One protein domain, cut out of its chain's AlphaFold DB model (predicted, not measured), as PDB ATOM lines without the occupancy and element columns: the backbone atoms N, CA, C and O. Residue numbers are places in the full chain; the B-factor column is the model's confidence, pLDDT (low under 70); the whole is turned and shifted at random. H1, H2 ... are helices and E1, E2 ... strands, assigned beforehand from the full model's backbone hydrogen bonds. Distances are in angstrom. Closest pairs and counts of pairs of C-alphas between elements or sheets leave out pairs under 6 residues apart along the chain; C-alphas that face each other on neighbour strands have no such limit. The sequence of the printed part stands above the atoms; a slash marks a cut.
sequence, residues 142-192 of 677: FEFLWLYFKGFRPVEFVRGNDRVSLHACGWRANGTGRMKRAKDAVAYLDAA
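What this domain is: This is residues 142 to 192 of the 677 residues of the protein "HNHc domain-containing protein" of Slackia equolifaciens (UniProt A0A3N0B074). Helix H2 packs over a two-stranded antiparallel hairpin, E1 and E2, and helix H1 packs on H2. The printed part has 51 residues, in the order H1, E1, E2, H2, mixed helices and strands. It is compact and rounded, with radius of gyration of the C-alphas 9.6 A and spans of 23 by 22 by 15 A.

How they stand to each other: Start at the hairpin of E1, residues 162 to 167, and E2, residues 170 to 173; N 165 and O 172 are within hydrogen-bond range at 2.9 A. H2, residues 182 to 190, has its closest C-alphas to E2 at Ala 185 and Ala 173, 5.6 A. H1, residues 142 to 149, touches H2, closest C-alphas Glu 143 and Ala 182, 5.8 A; they run the same way at a shallow tilt of 34.6 degrees, only just short of steep. H1 and E2 are apart. In both helices every O i to N i+4 pair is within hydrogen-bond range.

Where its parts are: Find C-alpha 162 at (119.495, 55.928, 7.630); E1 runs 16.5 A, E2 10.5 A. H1, 10.4 A, begins at (111.654, 70.348, 19.163); H2, 12.3 A, ends at (113.133, 51.483, 13.336).

The domain as a whole: The farthest C-alphas, Ala 168 and Ala 192, are 24.9 A apart. The printed part has no cut; H1 to E1 is a long link. Look for pLDDT under 70 at 12 residues, among them 154 to 156.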
ATOM      1  N   PHE A 142     111.730  71.509  18.269       78.44
ATOM      2  CA  PHE A 142     111.654  70.348  19.163       78.44
ATOM      3  C   PHE A 142     111.765  69.005  18.430       78.44
ATOM      4  O   PHE A 142     112.402  68.089  18.950       78.44
ATOM      5  N   GLU A 143     111.205  68.868  17.224       80.06
ATOM      6  CA  GLU A 143     111.362  67.658  16.408       80.06
ATOM      7  C   GLU A 143     112.818  67.482  15.915       80.06
ATOM      8  O   GLU A 143     113.337  66.363  15.964       80.06
ATOM      9  N   PHE A 144     113.533  68.561  15.569       78.75
ATOM     10  CA  PHE A 144     114.971  68.530  15.256       78.75
ATOM     11  C   PHE A 144     115.843  68.164  16.470       78.75
ATOM     12  O   PHE A 144     116.733  67.317  16.360       78.75
ATOM     13  N   LEU A 145     115.582  68.752  17.644       77.88
ATOM     14  CA  LEU A 145     116.255  68.393  18.901       77.88
ATOM     15  C   LEU A 145     116.007  66.926  19.275       77.88
ATOM     16  O   LEU A 145     116.924  66.225  19.704       77.88
ATOM     17  N   TRP A 146     114.785  66.430  19.069       83.00
ATOM     18  CA  TRP A 146     114.447  65.028  19.300       83.00
ATOM     19  C   TRP A 146     115.192  64.081  18.345       83.00
ATOM     20  O   TRP A 146     115.694  63.049  18.792       83.00
ATOM     21  N   LEU A 147     115.345  64.445  17.064       80.31
ATOM     22  CA  LEU A 147     116.189  63.707  16.111       80.31
ATOM     23  C   LEU A 147     117.663  63.684  16.541       80.31
ATOM     24  O   LEU A 147     118.296  62.628  16.489       80.31
ATOM     25  N   TYR A 148     118.197  64.806  17.028       77.69
ATOM     26  CA  TYR A 148     119.556  64.867  17.571       77.69
ATOM     27  C   TYR A 148     119.733  63.919  18.770       77.69
ATOM     28  O   TYR A 148     120.651  63.098  18.780       77.69
ATOM     29  N   PHE A 149     118.793  63.913  19.725       78.62
ATOM     30  CA  PHE A 149     118.773  62.943  20.834       78.62
ATOM     31  C   PHE A 149     118.514  61.485  20.397       78.62
ATOM     32  O   PHE A 149     118.731  60.565  21.186       78.62
ATOM     33  N   LYS A 150     118.085  61.253  19.151       79.25
ATOM     34  CA  LYS A 150     117.983  59.933  18.503       79.25
ATOM     35  C   LYS A 150     119.210  59.563  17.652       79.25
ATOM     36  O   LYS A 150     119.190  58.533  16.980       79.25
ATOM     37  N   GLY A 151     120.281  60.358  17.708       76.44
ATOM     38  CA  GLY A 151     121.563  60.078  17.054       76.44
ATOM     39  C   GLY A 151     121.668  60.543  15.598       76.44
ATOM     40  O   GLY A 151     122.634  60.187  14.924       76.44
ATOM     41  N   PHE A 152     120.709  61.330  15.101       78.12
ATOM     42  CA  PHE A 152     120.773  61.913  13.759       78.12
ATOM     43  C   PHE A 152     121.621  63.197  13.757       78.12
ATOM     44  O   PHE A 152     121.408  64.101  14.565       78.12
ATOM     45  N   ARG A 153     122.585  63.303  12.832       73.06
ATOM     46  CA  ARG A 153     123.480  64.474  12.722       73.06
ATOM     47  C   ARG A 153     122.747  65.691  12.127       73.06
ATOM     48  O   ARG A 153     122.142  65.536  11.070       73.06
ATOM     49  N   PRO A 154     122.847  66.903  12.709       53.66
ATOM     50  CA  PRO A 154     121.921  68.010  12.422       53.66
ATOM     51  C   PRO A 154     122.059  68.672  11.040       53.66
ATOM     52  O   PRO A 154     121.210  69.476  10.682       53.66
ATOM     53  N   VAL A 155     123.104  68.359  10.262       53.34
ATOM     54  CA  VAL A 155     123.333  68.956   8.926       53.34
ATOM     55  C   VAL A 155     122.539  68.239   7.824       53.34
ATOM     56  O   VAL A 155     122.090  68.871   6.875       53.34
ATOM     57  N   GLU A 156     122.336  66.924   7.948       57.66
ATOM     58  CA  GLU A 156     121.650  66.101   6.930       57.66
ATOM     59  C   GLU A 156     120.583  65.159   7.514       57.66
ATOM     60  O   GLU A 156     119.969  64.396   6.769       57.66
ATOM     61  N   PHE A 157     120.413  65.172   8.842       71.69
ATOM     62  CA  PHE A 157     119.667  64.203   9.652       71.69
ATOM     63  C   PHE A 157     119.963  62.751   9.254       71.69
ATOM     64  O   PHE A 157     119.077  61.987   8.883       71.69
ATOM     65  N   VAL A 158     121.240  62.367   9.366       69.94
ATOM     66  CA  VAL A 158     121.746  61.011   9.078       69.94
ATOM     67  C   VAL A 158     122.158  60.284  10.365       69.94
ATOM     68  O   VAL A 158     122.839  60.866  11.214       69.94
ATOM     69  N   ARG A 159     121.768  59.008  10.481       73.69
ATOM     70  CA  ARG A 159     122.070  58.050  11.560       73.69
ATOM     71  C   ARG A 159     122.555  56.736  10.930       73.69
ATOM     72  O   ARG A 159     121.756  55.890  10.534       73.69
ATOM     73  N   GLY A 160     123.871  56.557  10.822       72.94
ATOM     74  CA  GLY A 160     124.444  55.418  10.093       72.94
ATOM     75  C   GLY A 160     124.140  55.520   8.596       72.94
ATOM     76  O   GLY A 160     124.492  56.524   7.984       72.94
ATOM     77  N   ASN A 161     123.476  54.509   8.026       67.06
ATOM     78  CA  ASN A 161     122.986  54.552   6.641       67.06
ATOM     79  C   ASN A 161     121.560  55.149   6.528       67.06
ATOM     80  O   ASN A 161     121.103  55.411   5.420       67.06
ATOM     81  N   ASP A 162     120.843  55.348   7.643       73.56
ATOM     82  CA  ASP A 162     119.495  55.928   7.630       73.56
ATOM     83  C   ASP A 162     119.564  57.461   7.519       73.56
ATOM     84  O   ASP A 162     120.246  58.119   8.307       73.56
ATOM     85  N   ARG A 163     118.801  58.048   6.596       76.00
ATOM     86  CA  ARG A 163     118.627  59.495   6.416       76.00
ATOM     87  C   ARG A 163     117.176  59.898   6.652       76.00
ATOM     88  O   ARG A 163     116.258  59.267   6.139       76.00
ATOM     89  N   VAL A 164     116.969  61.006   7.347       77.62
ATOM     90  CA  VAL A 164     115.695  61.720   7.460       77.62
ATOM     91  C   VAL A 164     115.836  63.066   6.742       77.62
ATOM     92  O   VAL A 164     116.925  63.617   6.637       77.62
ATOM     93  N   SER A 165     114.750  63.604   6.195       74.00
ATOM     94  CA  SER A 165     114.734  64.954   5.618       74.00
ATOM     95  C   SER A 165     113.379  65.616   5.833       74.00
ATOM     96  O   SER A 165     112.347  64.951   5.734       74.00
ATOM     97  N   LEU A 166     113.383  66.917   6.126       72.62
ATOM     98  CA  LEU A 166     112.185  67.748   6.118       72.62
ATOM     99  C   LEU A 166     112.058  68.404   4.740       72.62
ATOM    100  O   LEU A 166     113.008  69.004   4.247       72.62
ATOM    101  N   HIS A 167     110.887  68.270   4.127       65.94
ATOM    102  CA  HIS A 167     110.492  68.915   2.874       65.94
ATOM    103  C   HIS A 167     109.278  69.809   3.147       65.94
ATOM    104  O   HIS A 167     108.583  69.596   4.137       65.94
ATOM    105  N   ALA A 168     108.950  70.741   2.247       61.00
ATOM    106  CA  ALA A 168     107.772  71.609   2.392       61.00
ATOM    107  C   ALA A 168     106.451  70.825   2.569       61.00
ATOM    108  O   ALA A 168     105.545  71.255   3.280       61.00
ATOM    109  N   CYS A 169     106.354  69.625   1.985       59.22
ATOM    110  CA  CYS A 169     105.228  68.722   2.209       59.22
ATOM    111  C   CYS A 169     105.262  68.024   3.589       59.22
ATOM    112  O   CYS A 169     104.201  67.731   4.143       59.22
ATOM    113  N   GLY A 170     106.431  67.752   4.168       73.12
ATOM    114  CA  GLY A 170     106.585  67.093   5.467       73.12
ATOM    115  C   GLY A 170     107.877  66.285   5.585       73.12
ATOM    116  O   GLY A 170     108.794  66.405   4.772       73.12
ATOM    117  N   TRP A 171     107.946  65.435   6.605       77.88
ATOM    118  CA  TRP A 171     109.098  64.567   6.845       77.88
ATOM    119  C   TRP A 171     109.153  63.404   5.848       77.88
ATOM    120  O   TRP A 171     108.121  62.920   5.386       77.88
ATOM    121  N   ARG A 172     110.363  62.931   5.548       76.31
ATOM    122  CA  ARG A 172     110.648  61.727   4.753       76.31
ATOM    123  C   ARG A 172     111.832  60.974   5.358       76.31
ATOM    124  O   ARG A 172     112.732  61.602   5.914       76.31
ATOM    125  N   ALA A 173     111.883  59.660   5.172       74.75
ATOM    126  CA  ALA A 173     113.005  58.797   5.537       74.75
ATOM    127  C   ALA A 173     113.565  58.119   4.274       74.75
ATOM    128  O   ALA A 173     112.787  57.644   3.467       74.75
ATOM    129  N   ASN A 174     114.876  58.090   4.030       70.81
ATOM    130  CA  ASN A 174     115.520  57.438   2.866       70.81
ATOM    131  C   ASN A 174     114.917  57.739   1.462       70.81
ATOM    132  O   ASN A 174     115.195  57.013   0.509       70.81
ATOM    133  N   GLY A 175     114.132  58.818   1.313       62.53
ATOM    134  CA  GLY A 175     113.410  59.168   0.081       62.53
ATOM    135  C   GLY A 175     111.939  58.717   0.005       62.53
ATOM    136  O   GLY A 175     111.355  58.809  -1.073       62.53
ATOM    137  N   THR A 176     111.343  58.248   1.109       64.94
ATOM    138  CA  THR A 176     109.948  57.767   1.222       64.94
ATOM    139  C   THR A 176     108.891  58.855   1.033       64.94
ATOM    140  O   THR A 176     109.187  60.047   0.911       64.94
ATOM    141  N   GLY A 177     107.624  58.442   1.100       62.62
ATOM    142  CA  GLY A 177     106.468  59.329   1.187       62.62
ATOM    143  C   GLY A 177     106.380  60.209   2.436       62.62
ATOM    144  O   GLY A 177     107.170  60.102   3.375       62.62
ATOM    145  N   ARG A 178     105.383  61.100   2.386       73.31
ATOM    146  CA  ARG A 178     105.105  62.194   3.328       73.31
ATOM    147  C   ARG A 178     104.700  61.693   4.722       73.31
ATOM    148  O   ARG A 178     103.620  61.135   4.896       73.31
ATOM    149  N   MET A 179     105.500  62.013   5.734       79.50
ATOM    150  CA  MET A 179     105.237  61.748   7.154       79.50
ATOM    151  C   MET A 179     104.932  63.053   7.908       79.50
ATOM    152  O   MET A 179     105.501  64.106   7.619       79.50
ATOM    153  N   LYS A 180     104.014  63.001   8.886       78.56
ATOM    154  CA  LYS A 180     103.508  64.201   9.588       78.56
ATOM    155  C   LYS A 180     104.424  64.715  10.711       78.56
ATOM    156  O   LYS A 180     104.266  65.866  11.120       78.56
ATOM    157  N   ARG A 181     105.339  63.885  11.228       81.69
ATOM    158  CA  ARG A 181     106.290  64.213  12.312       81.69
ATOM    159  C   ARG A 181     107.608  63.458  12.141       81.69
ATOM    160  O   ARG A 181     107.609  62.332  11.638       81.69
ATOM    161  N   ALA A 182     108.694  63.996  12.689       80.19
ATOM    162  CA  ALA A 182     109.993  63.325  12.764       80.19
ATOM    163  C   ALA A 182     109.915  61.965  13.478       80.19
ATOM    164  O   ALA A 182     110.559  61.002  13.062       80.19
ATOM    165  N   LYS A 183     109.083  61.859  14.527       82.94
ATOM    166  CA  LYS A 183     108.851  60.591  15.239       82.94
ATOM    167  C   LYS A 183     108.300  59.505  14.318       82.94
ATOM    168  O   LYS A 183     108.700  58.354  14.456       82.94
ATOM    169  N   ASP A 184     107.419  59.868  13.392       81.25
ATOM    170  CA  ASP A 184     106.786  58.914  12.480       81.25
ATOM    171  C   ASP A 184     107.812  58.419  11.442       81.25
ATOM    172  O   ASP A 184     107.866  57.229  11.150       81.25
ATOM    173  N   ALA A 185     108.706  59.304  10.979       79.06
ATOM    174  CA  ALA A 185     109.826  58.951  10.102       79.06
ATOM    175  C   ALA A 185     110.882  58.059  10.781       79.06
ATOM    176  O   ALA A 185     111.400  57.138  10.155       79.06
ATOM    177  N   VAL A 186     111.183  58.282  12.065       79.94
ATOM    178  CA  VAL A 186     112.094  57.406  12.826       79.94
ATOM    179  C   VAL A 186     111.441  56.066  13.152       79.94
ATOM    180  O   VAL A 186     112.077  55.038  12.961       79.94
ATOM    181  N   ALA A 187     110.164  56.045  13.547       79.81
ATOM    182  CA  ALA A 187     109.425  54.795  13.731       79.81
ATOM    183  C   ALA A 187     109.405  53.954  12.441       79.81
ATOM    184  O   ALA A 187     109.564  52.743  12.502       79.81
ATOM    185  N   TYR A 188     109.306  54.595  11.275       75.19
ATOM    186  CA  TYR A 188     109.370  53.935   9.970       75.19
ATOM    187  C   TYR A 188     110.763  53.372   9.606       75.19
ATOM    188  O   TYR A 188     110.868  52.422   8.832       75.19
ATOM    189  N   LEU A 189     111.841  53.938  10.161       75.00
ATOM    190  CA  LEU A 189     113.217  53.439  10.009       75.00
ATOM    191  C   LEU A 189     113.577  52.344  11.023       75.00
ATOM    192  O   LEU A 189     114.425  51.500  10.720       75.00
ATOM    193  N   ASP A 190     112.954  52.399  12.204       75.56
ATOM    194  CA  ASP A 190     113.133  51.483  13.336       75.56
ATOM    195  C   ASP A 190     112.220  50.239  13.231       75.56
ATOM    196  O   ASP A 190     112.552  49.203  13.793       75.56
ATOM    197  N   ALA A 191     111.099  50.323  12.501       71.25
ATOM    198  CA  ALA A 191     110.185  49.207  12.211       71.25
ATOM    199  C   ALA A 191     110.516  48.447  10.911       71.25
ATOM    200  O   ALA A 191     109.762  47.569  10.502       71.25
ATOM    201  N   ALA A 192     111.612  48.800  10.236       66.06
ATOM    202  CA  ALA A 192     112.138  48.023   9.119       66.06
ATOM    203  C   ALA A 192     113.019  46.883   9.646       66.06
ATOM    204  O   ALA A 192     113.806  47.101  10.570       66.06
TER     205      ALA A 192